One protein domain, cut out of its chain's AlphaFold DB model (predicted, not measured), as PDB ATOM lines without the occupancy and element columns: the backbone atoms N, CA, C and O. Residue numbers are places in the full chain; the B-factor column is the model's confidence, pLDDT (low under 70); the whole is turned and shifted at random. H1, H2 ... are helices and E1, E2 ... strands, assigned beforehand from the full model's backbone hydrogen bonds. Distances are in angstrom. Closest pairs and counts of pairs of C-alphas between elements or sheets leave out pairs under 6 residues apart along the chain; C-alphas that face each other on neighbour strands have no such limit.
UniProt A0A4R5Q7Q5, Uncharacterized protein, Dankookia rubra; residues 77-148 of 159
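What this domain is: This is residues 77 to 148 of the 159 residues of an uncharacterized protein of Dankookia rubra (UniProt A0A4R5Q7Q5). A small two-strand hairpin, E1 and E2, has helix H2 packed over one face and helix H1 beside its E2 edge, the two helices meeting nearly at right angles. H3 follows at the far end of E2, and from there a low-confidence tail with the short helices H4 and H5 swings out and comes back past the end of H2. The printed part has 72 residues, with five named helices and two named strands in the order H1, H2, E1, E2, H3, H4, H5; the sheet, E1 - E2, is antiparallel, and the class is mostly helix. It is compact, with a radius of gyration of the C-alphas of 12.6 A, and its C-alphas span 36 by 30 by 17 A.

How they stand to each other: Start at residues 77 to 78, a short antiparallel pairing with residues 114 to 115 of E2, the strand of residues 114 to 116. Next comes H1, residues 79 to 86; its closest C-alphas to E2 are those of Leu 79 and Trp 114, 5.7 A apart. H1 touches H2, residues 90 to 98, about perpendicular at 80 degrees, and the closest C-alphas are those of Ala 83 and Leu 90, 5.7 A apart. E1, residues 103 to 105, comes closest to H2 where the C-alphas of Ala 97 and Cys 104 are 5.7 A apart. E1 and E2 form an antiparallel hairpin, with directions at 153 degrees; look for N 105 and O 114, and N 116 and O 103, each pair 2.9 A apart and within hydrogen-bond range. H3, residues 119 to 126, is close to H1 but not clearly touching, with the C-alphas of Leu 86 and Ala 122 closest at 6.4 A. H4, residues 137 to 140, is apart from H3 and from H2. H5, residues 145 to 148, is close to H2 but not clearly touching: the C-alphas of His 98 and Tyr 145 are closest at 8.0 A. In H1, H2 and H3 every O i to N i+4 pair is within hydrogen-bond range; H4 and H5 are too short for such a pair, and their single O i to N i+3 pair is within range in H5 but not in H4.

Where its parts are: Find C-alpha 79 at (-13.163, -70.908, -87.220); from there H1 runs 10.6 A to C-alpha 86. H2 runs 12.3 A from C-alpha 90 at (-11.821, -72.038, -80.643). E1 is 7.1 A long and E2 6.8 A. H3 measures 10.7 A, H4 5.2 A, and H5 5.5 A, ending at C-alpha 148 at (-21.733, -52.967, -79.415).

The domain as a whole: The C-alphas farthest apart are those of Gly 110 and Cys 132, at 36.9 A. The printed part has no cut and no long link. Residues 131 to 136 stand free. The mean pLDDT of the printed part is 73.9, and residues 125 to 148 of this model are under 70.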
ATOM      1  N   VAL A  77     -11.380 -69.208 -94.031       91.06
ATOM      2  CA  VAL A  77     -11.620 -70.571 -93.549       91.06
ATOM      3  C   VAL A  77     -12.558 -70.559 -92.337       91.06
ATOM      4  O   VAL A  77     -12.633 -69.562 -91.619       91.06
ATOM      5  N   PRO A  78     -13.305 -71.643 -92.069       90.88
ATOM      6  CA  PRO A  78     -14.108 -71.753 -90.861       90.88
ATOM      7  C   PRO A  78     -13.245 -71.636 -89.602       90.88
ATOM      8  O   PRO A  78     -12.140 -72.178 -89.560       90.88
ATOM      9  N   LEU A  79     -13.799 -71.047 -88.540       90.38
ATOM     10  CA  LEU A  79     -13.163 -70.908 -87.220       90.38
ATOM     11  C   LEU A  79     -12.428 -72.177 -86.748       90.38
ATOM     12  O   LEU A  79     -11.293 -72.111 -86.293       90.38
ATOM     13  N   ARG A  80     -13.059 -73.346 -86.912       89.56
ATOM     14  CA  ARG A  80     -12.484 -74.656 -86.558       89.56
ATOM     15  C   ARG A  80     -11.218 -75.019 -87.329       89.56
ATOM     16  O   ARG A  80     -10.310 -75.612 -86.764       89.56
ATOM     17  N   VAL A  81     -11.157 -74.653 -88.606       89.62
ATOM     18  CA  VAL A  81      -9.986 -74.893 -89.454       89.62
ATOM     19  C   VAL A  81      -8.873 -73.930 -89.067       89.62
ATOM     20  O   VAL A  81      -7.728 -74.349 -88.964       89.62
ATOM     21  N   ALA A  82      -9.209 -72.666 -88.797       89.25
ATOM     22  CA  ALA A  82      -8.233 -71.696 -88.313       89.25
ATOM     23  C   ALA A  82      -7.613 -72.126 -86.974       89.25
ATOM     24  O   ALA A  82      -6.397 -72.078 -86.822       89.25
ATOM     25  N   ALA A  83      -8.434 -72.621 -86.044       88.25
ATOM     26  CA  ALA A  83      -7.989 -73.138 -84.747       88.25
ATOM     27  C   ALA A  83      -7.019 -74.301 -84.887       88.25
ATOM     28  O   ALA A  83      -5.941 -74.270 -84.303       88.25
ATOM     29  N   ALA A  84      -7.366 -75.275 -85.727       87.69
ATOM     30  CA  ALA A  84      -6.489 -76.402 -86.003       87.69
ATOM     31  C   ALA A  84      -5.157 -75.964 -86.635       87.69
ATOM     32  O   ALA A  84      -4.114 -76.476 -86.251       87.69
ATOM     33  N   ARG A  85      -5.177 -74.995 -87.563       87.25
ATOM     34  CA  ARG A  85      -3.960 -74.482 -88.217       87.25
ATOM     35  C   ARG A  85      -3.030 -73.737 -87.262       87.25
ATOM     36  O   ARG A  85      -1.823 -73.842 -87.409       87.25
ATOM     37  N   LEU A  86      -3.592 -72.987 -86.318       83.88
ATOM     38  CA  LEU A  86      -2.827 -72.203 -85.347       83.88
ATOM     39  C   LEU A  86      -2.503 -72.978 -84.057       83.88
ATOM     40  O   LEU A  86      -1.767 -72.472 -83.221       83.88
ATOM     41  N   GLY A  87      -3.067 -74.174 -83.858       83.44
ATOM     42  CA  GLY A  87      -2.855 -74.968 -82.643       83.44
ATOM     43  C   GLY A  87      -3.465 -74.360 -81.372       83.44
ATOM     44  O   GLY A  87      -3.027 -74.676 -80.270       83.44
ATOM     45  N   ILE A  88      -4.472 -73.491 -81.503       86.50
ATOM     46  CA  ILE A  88      -5.109 -72.784 -80.379       86.50
ATOM     47  C   ILE A  88      -6.598 -73.118 -80.260       86.50
ATOM     48  O   ILE A  88      -7.229 -73.623 -81.189       86.50
ATOM     49  N   SER A  89      -7.189 -72.825 -79.100       88.62
ATOM     50  CA  SER A  89      -8.598 -73.128 -78.838       88.62
ATOM     51  C   SER A  89      -9.558 -72.258 -79.667       88.62
ATOM     52  O   SER A  89      -9.269 -71.109 -80.014       88.62
ATOM     53  N   LEU A  90     -10.762 -72.781 -79.939       88.38
ATOM     54  CA  LEU A  90     -11.821 -72.038 -80.643       88.38
ATOM     55  C   LEU A  90     -12.207 -70.744 -79.915       88.38
ATOM     56  O   LEU A  90     -12.503 -69.735 -80.558       88.38
ATOM     57  N   ALA A  91     -12.213 -70.781 -78.579       86.88
ATOM     58  CA  ALA A  91     -12.517 -69.627 -77.744       86.88
ATOM     59  C   ALA A  91     -11.461 -68.527 -77.917       86.88
ATOM     60  O   ALA A  91     -11.825 -67.366 -78.099       86.88
ATOM     61  N   ALA A  92     -10.175 -68.894 -77.948       86.56
ATOM     62  CA  ALA A  92      -9.082 -67.946 -78.147       86.56
ATOM     63  C   ALA A  92      -9.190 -67.230 -79.500       86.56
ATOM     64  O   ALA A  92      -9.188 -66.001 -79.536       86.56
ATOM     65  N   ILE A  93      -9.397 -67.969 -80.598       87.88
ATOM     66  CA  ILE A  93      -9.560 -67.339 -81.920       87.88
ATOM     67  C   ILE A  93     -10.772 -66.427 -81.964       87.88
ATOM     68  O   ILE A  93     -10.695 -65.343 -82.536       87.88
ATOM     69  N   ARG A  94     -11.894 -66.834 -81.364       86.25
ATOM     70  CA  ARG A  94     -13.087 -65.988 -81.330       86.25
ATOM     71  C   ARG A  94     -12.808 -64.678 -80.591       86.25
ATOM     72  O   ARG A  94     -13.173 -63.625 -81.099       86.25
ATOM     73  N   VAL A  95     -12.104 -64.716 -79.458       85.75
ATOM     74  CA  VAL A  95     -11.677 -63.501 -78.741       85.75
ATOM     75  C   VAL A  95     -10.759 -62.637 -79.608       85.75
ATOM     76  O   VAL A  95     -10.956 -61.430 -79.677       85.75
ATOM     77  N   TRP A  96      -9.779 -63.228 -80.288       85.62
ATOM     78  CA  TRP A  96      -8.836 -62.486 -81.132       85.62
ATOM     79  C   TRP A  96      -9.502 -61.838 -82.342       85.62
ATOM     80  O   TRP A  96      -9.226 -60.682 -82.644       85.62
ATOM     81  N   ALA A  97     -10.419 -62.554 -82.986       87.62
ATOM     82  CA  ALA A  97     -11.245 -62.024 -84.059       87.62
ATOM     83  C   ALA A  97     -12.104 -60.846 -83.579       87.62
ATOM     84  O   ALA A  97     -12.105 -59.789 -84.198       87.62
ATOM     85  N   HIS A  98     -12.770 -60.983 -82.427       84.44
ATOM     86  CA  HIS A  98     -13.559 -59.894 -81.841       84.44
ATOM     87  C   HIS A  98     -12.713 -58.685 -81.423       84.44
ATOM     88  O   HIS A  98     -13.205 -57.564 -81.447       84.44
ATOM     89  N   ARG A  99     -11.441 -58.898 -81.073       82.50
ATOM     90  CA  ARG A  99     -10.475 -57.829 -80.774       82.50
ATOM     91  C   ARG A  99      -9.805 -57.234 -82.017       82.50
ATOM     92  O   ARG A  99      -8.946 -56.379 -81.863       82.50
ATOM     93  N   GLY A 100     -10.146 -57.696 -83.221       82.25
ATOM     94  CA  GLY A 100      -9.557 -57.206 -84.471       82.25
ATOM     95  C   GLY A 100      -8.132 -57.694 -84.747       82.25
ATOM     96  O   GLY A 100      -7.512 -57.245 -85.705       82.25
ATOM     97  N   VAL A 101      -7.608 -58.633 -83.953       83.88
ATOM     98  CA  VAL A 101      -6.271 -59.212 -84.168       83.88
ATOM     99  C   VAL A 101      -6.254 -60.085 -85.425       83.88
ATOM    100  O   VAL A 101      -5.263 -60.096 -86.152       83.88
ATOM    101  N   LEU A 102      -7.353 -60.804 -85.677       85.75
ATOM    102  CA  LEU A 102      -7.554 -61.647 -86.855       85.75
ATOM    103  C   LEU A 102      -8.720 -61.109 -87.682       85.75
ATOM    104  O   LEU A 102      -9.784 -60.812 -87.135       85.75
ATOM    105  N   ALA A 103      -8.558 -61.063 -89.003       88.25
ATOM    106  CA  ALA A 103      -9.645 -60.693 -89.899       88.25
ATOM    107  C   ALA A 103     -10.755 -61.756 -89.859       88.25
ATOM    108  O   ALA A 103     -10.521 -62.938 -90.136       88.25
ATOM    109  N   CYS A 104     -11.979 -61.339 -89.534       89.94
ATOM    110  CA  CYS A 104     -13.134 -62.225 -89.449       89.94
ATOM    111  C   CYS A 104     -14.333 -61.717 -90.247       89.94
ATOM    112  O   CYS A 104     -14.520 -60.515 -90.411       89.94
ATOM    113  N   ASP A 105     -15.168 -62.648 -90.697       88.62
ATOM    114  CA  ASP A 105     -16.441 -62.361 -91.354       88.62
ATOM    115  C   ASP A 105     -17.547 -63.238 -90.748       88.62
ATOM    116  O   ASP A 105     -17.458 -64.474 -90.705       88.62
ATOM    117  N   GLN A 106     -18.603 -62.585 -90.264       87.69
ATOM    118  CA  GLN A 106     -19.818 -63.223 -89.785       87.69
ATOM    119  C   GLN A 106     -21.033 -62.431 -90.266       87.69
ATOM    120  O   GLN A 106     -21.332 -61.352 -89.770       87.69
ATOM    121  N   SER A 107     -21.795 -63.020 -91.188       78.94
ATOM    122  CA  SER A 107     -22.965 -62.357 -91.784       78.94
ATOM    123  C   SER A 107     -24.077 -62.009 -90.783       78.94
ATOM    124  O   SER A 107     -24.811 -61.053 -91.010       78.94
ATOM    125  N   ARG A 108     -24.262 -62.807 -89.727       80.25
ATOM    126  CA  ARG A 108     -25.245 -62.578 -88.654       80.25
ATOM    127  C   ARG A 108     -24.847 -63.354 -87.407       80.25
ATOM    128  O   ARG A 108     -24.196 -64.396 -87.519       80.25
ATOM    129  N   ASN A 109     -25.306 -62.914 -86.238       78.81
ATOM    130  CA  ASN A 109     -25.115 -63.668 -85.000       78.81
ATOM    131  C   ASN A 109     -25.654 -65.100 -85.159       78.81
ATOM    132  O   ASN A 109     -26.743 -65.317 -85.694       78.81
ATOM    133  N   GLY A 110     -24.848 -66.084 -84.756       78.06
ATOM    134  CA  GLY A 110     -25.146 -67.510 -84.922       78.06
ATOM    135  C   GLY A 110     -24.836 -68.094 -86.309       78.06
ATOM    136  O   GLY A 110     -24.828 -69.315 -86.455       78.06
ATOM    137  N   ALA A 111     -24.521 -67.279 -87.324       83.88
ATOM    138  CA  ALA A 111     -24.014 -67.801 -88.594       83.88
ATOM    139  C   ALA A 111     -22.571 -68.301 -88.467       83.88
ATOM    140  O   ALA A 111     -21.864 -68.019 -87.493       83.88
ATOM    141  N   LYS A 112     -22.134 -69.034 -89.498       85.00
ATOM    142  CA  LYS A 112     -20.756 -69.514 -89.633       85.00
ATOM    143  C   LYS A 112     -19.772 -68.359 -89.454       85.00
ATOM    144  O   LYS A 112     -19.932 -67.304 -90.060       85.00
ATOM    145  N   PHE A 113     -18.766 -68.605 -88.620       88.06
ATOM    146  CA  PHE A 113     -17.707 -67.657 -88.313       88.06
ATOM    147  C   PHE A 113     -16.498 -67.968 -89.189       88.06
ATOM    148  O   PHE A 113     -15.935 -69.068 -89.106       88.06
ATOM    149  N   TRP A 114     -16.150 -67.024 -90.052       91.25
ATOM    150  CA  TRP A 114     -15.058 -67.150 -91.003       91.25
ATOM    151  C   TRP A 114     -13.863 -66.338 -90.524       91.25
ATOM    152  O   TRP A 114     -14.028 -65.219 -90.053       91.25
ATOM    153  N   ILE A 115     -12.669 -66.903 -90.665       90.38
ATOM    154  CA  ILE A 115     -11.395 -66.283 -90.308       90.38
ATOM    155  C   ILE A 115     -10.510 -66.283 -91.544       90.38
ATOM    156  O   ILE A 115     -10.379 -67.314 -92.206       90.38
ATOM    157  N   LYS A 116      -9.883 -65.153 -91.846       90.69
ATOM    158  CA  LYS A 116      -8.798 -65.089 -92.818       90.69
ATOM    159  C   LYS A 116      -7.484 -65.145 -92.054       90.69
ATOM    160  O   LYS A 116      -7.274 -64.358 -91.141       90.69
ATOM    161  N   LEU A 117      -6.651 -66.111 -92.418       86.50
ATOM    162  CA  LEU A 117      -5.312 -66.266 -91.868       86.50
ATOM    163  C   LEU A 117      -4.304 -65.773 -92.898       86.50
ATOM    164  O   LEU A 117      -4.350 -66.176 -94.060       86.50
ATOM    165  N   THR A 118      -3.413 -64.908 -92.453       83.69
ATOM    166  CA  THR A 118      -2.213 -64.483 -93.162       83.69
ATOM    167  C   THR A 118      -1.005 -65.243 -92.623       83.69
ATOM    168  O   THR A 118      -1.045 -65.805 -91.528       83.69
ATOM    169  N   GLU A 119       0.089 -65.258 -93.382       78.50
ATOM    170  CA  GLU A 119       1.353 -65.837 -92.909       78.50
ATOM    171  C   GLU A 119       1.865 -65.115 -91.652       78.50
ATOM    172  O   GLU A 119       2.420 -65.724 -90.741       78.50
ATOM    173  N   ASP A 120       1.606 -63.808 -91.560       76.44
ATOM    174  CA  ASP A 120       1.961 -63.017 -90.389       76.44
ATOM    175  C   ASP A 120       1.210 -63.471 -89.131       76.44
ATOM    176  O   ASP A 120       1.809 -63.599 -88.067       76.44
ATOM    177  N   ASP A 121      -0.072 -63.832 -89.258       78.44
ATOM    178  CA  ASP A 121      -0.853 -64.399 -88.153       78.44
ATOM    179  C   ASP A 121      -0.210 -65.671 -87.596       78.44
ATOM    180  O   ASP A 121      -0.133 -65.839 -86.379       78.44
ATOM    181  N   ALA A 122       0.286 -66.548 -88.473       73.12
ATOM    182  CA  ALA A 122       0.962 -67.774 -88.065       73.12
ATOM    183  C   ALA A 122       2.284 -67.479 -87.337       73.12
ATOM    184  O   ALA A 122       2.531 -68.049 -86.272       73.12
ATOM    185  N   ARG A 123       3.094 -66.539 -87.844       73.06
ATOM    186  CA  ARG A 123       4.343 -66.106 -87.186       73.06
ATOM    187  C   ARG A 123       4.097 -65.477 -85.816       73.06
ATOM    188  O   ARG A 123       4.832 -65.760 -84.870       73.06
ATOM    189  N   ARG A 124       3.043 -64.664 -85.679       71.44
ATOM    190  CA  ARG A 124       2.664 -64.048 -84.395       71.44
ATOM    191  C   ARG A 124       2.296 -65.103 -83.357       71.44
ATOM    192  O   ARG A 124       2.707 -64.990 -82.207       71.44
ATOM    193  N   VAL A 125       1.580 -66.153 -83.765       69.81
ATOM    194  CA  VAL A 125       1.232 -67.275 -82.877       69.81
ATOM    195  C   VAL A 125       2.445 -68.120 -82.509       69.81
ATOM    196  O   VAL A 125       2.573 -68.522 -81.355       69.81
ATOM    197  N   ALA A 126       3.352 -68.353 -83.454       65.50
ATOM    198  CA  ALA A 126       4.582 -69.099 -83.209       65.50
ATOM    199  C   ALA A 126       5.597 -68.336 -82.334       65.50
ATOM    200  O   ALA A 126       6.612 -68.909 -81.946       65.50
ATOM    201  N   GLY A 127       5.349 -67.055 -82.029       63.38
ATOM    202  CA  GLY A 127       6.285 -66.205 -81.287       63.38
ATOM    203  C   GLY A 127       7.535 -65.829 -82.088       63.38
ATOM    204  O   GLY A 127       8.508 -65.359 -81.509       63.38
ATOM    205  N   THR A 128       7.517 -66.040 -83.406       58.84
ATOM    206  CA  THR A 128       8.637 -65.784 -84.325       58.84
ATOM    207  C   THR A 128       8.452 -64.515 -85.154       58.84
ATOM    208  O   THR A 128       9.301 -64.195 -85.980       58.84
ATOM    209  N   ALA A 129       7.343 -63.792 -84.971       60.03
ATOM    210  CA  ALA A 129       7.134 -62.501 -85.613       60.03
ATOM    211  C   ALA A 129       8.023 -61.417 -84.989       60.03
ATOM    212  O   ALA A 129       8.124 -61.316 -83.764       60.03
ATOM    213  N   ASP A 130       8.588 -60.556 -85.838       55.88
ATOM    214  CA  ASP A 130       9.208 -59.313 -85.396       55.88
ATOM    215  C   ASP A 130       8.147 -58.436 -84.727       55.88
ATOM    216  O   ASP A 130       7.231 -57.917 -85.361       55.88
ATOM    217  N   THR A 131       8.261 -58.280 -83.411       52.41
ATOM    218  CA  THR A 131       7.341 -57.458 -82.608       52.41
ATOM    219  C   THR A 131       7.698 -55.970 -82.642       52.41
ATOM    220  O   THR A 131       6.986 -55.144 -82.067       52.41
ATOM    221  N   CYS A 132       8.792 -55.607 -83.318       45.41
ATOM    222  CA  CYS A 132       9.240 -54.227 -83.443       45.41
ATOM    223  C   CYS A 132       8.223 -53.419 -84.268       45.41
ATOM    224  O   CYS A 132       8.000 -53.703 -85.440       45.41
ATOM    225  N   GLY A 133       7.579 -52.429 -83.642       54.62
ATOM    226  CA  GLY A 133       6.568 -51.578 -84.282       54.62
ATOM    227  C   GLY A 133       5.129 -52.103 -84.224       54.62
ATOM    228  O   GLY A 133       4.232 -51.430 -84.727       54.62
ATOM    229  N   MET A 134       4.877 -53.258 -83.596       53.75
ATOM    230  CA  MET A 134       3.510 -53.723 -83.346       53.75
ATOM    231  C   MET A 134       2.928 -53.068 -82.089       53.75
ATOM    232  O   MET A 134       3.529 -53.080 -81.013       53.75
ATOM    233  N   GLU A 135       1.719 -52.532 -82.217       51.50
ATOM    234  CA  GLU A 135       0.924 -52.025 -81.101       51.50
ATOM    235  C   GLU A 135       0.504 -53.197 -80.185       51.50
ATOM    236  O   GLU A 135       0.181 -54.293 -80.661       51.50
ATOM    237  N   ARG A 136       0.576 -53.039 -78.853       48.56
ATOM    238  CA  ARG A 136       0.333 -54.172 -77.939       48.56
ATOM    239  C   ARG A 136      -1.120 -54.631 -78.064       48.56
ATOM    240  O   ARG A 136      -2.014 -53.829 -78.286       48.56
ATOM    241  N   VAL A 137      -1.410 -55.903 -77.775       47.62
ATOM    242  CA  VAL A 137      -2.789 -56.459 -77.803       47.62
ATOM    243  C   VAL A 137      -3.796 -55.645 -76.970       47.62
ATOM    244  O   VAL A 137      -4.984 -55.636 -77.277       47.62
ATOM    245  N   ARG A 138      -3.336 -54.982 -75.902       45.50
ATOM    246  CA  ARG A 138      -4.163 -54.097 -75.064       45.50
ATOM    247  C   ARG A 138      -4.451 -52.732 -75.710       45.50
ATOM    248  O   ARG A 138      -5.453 -52.130 -75.361       45.50
ATOM    249  N   ASP A 139      -3.589 -52.301 -76.625       49.81
ATOM    250  CA  ASP A 139      -3.628 -51.013 -77.320       49.81
ATOM    251  C   ASP A 139      -4.385 -51.153 -78.666       49.81
ATOM    252  O   ASP A 139      -5.194 -50.303 -79.012       49.81
ATOM    253  N   VAL A 140      -4.260 -52.306 -79.350       53.72
ATOM    254  CA  VAL A 140      -5.051 -52.675 -80.552       53.72
ATOM    255  C   VAL A 140      -6.531 -52.930 -80.227       53.72
ATOM    256  O   VAL A 140      -7.404 -52.825 -81.091       53.72
ATOM    257  N   ALA A 141      -6.837 -53.287 -78.976       48.84
ATOM    258  CA  ALA A 141      -8.199 -53.519 -78.519       48.84
ATOM    259  C   ALA A 141      -8.952 -52.184 -78.435       48.84
ATOM    260  O   ALA A 141      -9.031 -51.576 -77.370       48.84
ATOM    261  N   SER A 142      -9.521 -51.745 -79.560       43.19
ATOM    262  CA  SER A 142     -10.343 -50.540 -79.604       43.19
ATOM    263  C   SER A 142     -11.447 -50.636 -78.531       43.19
ATOM    264  O   SER A 142     -12.268 -51.565 -78.577       43.19
ATOM    265  N   PRO A 143     -11.476 -49.727 -77.534       49.28
ATOM    266  CA  PRO A 143     -12.386 -49.812 -76.387       49.28
ATOM    267  C   PRO A 143     -13.865 -49.667 -76.783       49.28
ATOM    268  O   PRO A 143     -14.757 -49.950 -75.980       49.28
ATOM    269  N   ASP A 144     -14.150 -49.296 -78.032       48.91
ATOM    270  CA  ASP A 144     -15.508 -49.143 -78.546       48.91
ATOM    271  C   ASP A 144     -16.231 -50.470 -78.841       48.91
ATOM    272  O   ASP A 144     -17.455 -50.475 -78.998       48.91
ATOM    273  N   TYR A 145     -15.544 -51.621 -78.824       50.25
ATOM    274  CA  TYR A 145     -16.210 -52.912 -79.057       50.25
ATOM    275  C   TYR A 145     -17.142 -53.336 -77.900       50.25
ATOM    276  O   TYR A 145     -18.164 -53.988 -78.127       50.25
ATOM    277  N   ALA A 146     -16.862 -52.912 -76.661       41.69
ATOM    278  CA  ALA A 146     -17.675 -53.268 -75.491       41.69
ATOM    279  C   ALA A 146     -19.075 -52.614 -75.487       41.69
ATOM    280  O   ALA A 146     -19.989 -53.137 -74.853       41.69
ATOM    281  N   ARG A 147     -19.285 -51.519 -76.237       42.94
ATOM    282  CA  ARG A 147     -20.602 -50.861 -76.374       42.94
ATOM    283  C   ARG A 147     -21.518 -51.530 -77.414       42.94
ATOM    284  O   ARG A 147     -22.735 -51.369 -77.348       42.94
ATOM    285  N   GLY A 148     -20.968 -52.321 -78.338       38.19
ATOM    286  CA  GLY A 148     -21.733 -52.967 -79.415       38.19
ATOM    287  C   GLY A 148     -22.549 -54.194 -78.985       38.19
ATOM    288  O   GLY A 148     -23.531 -54.536 -79.641       38.19
TER     289      GLY A 148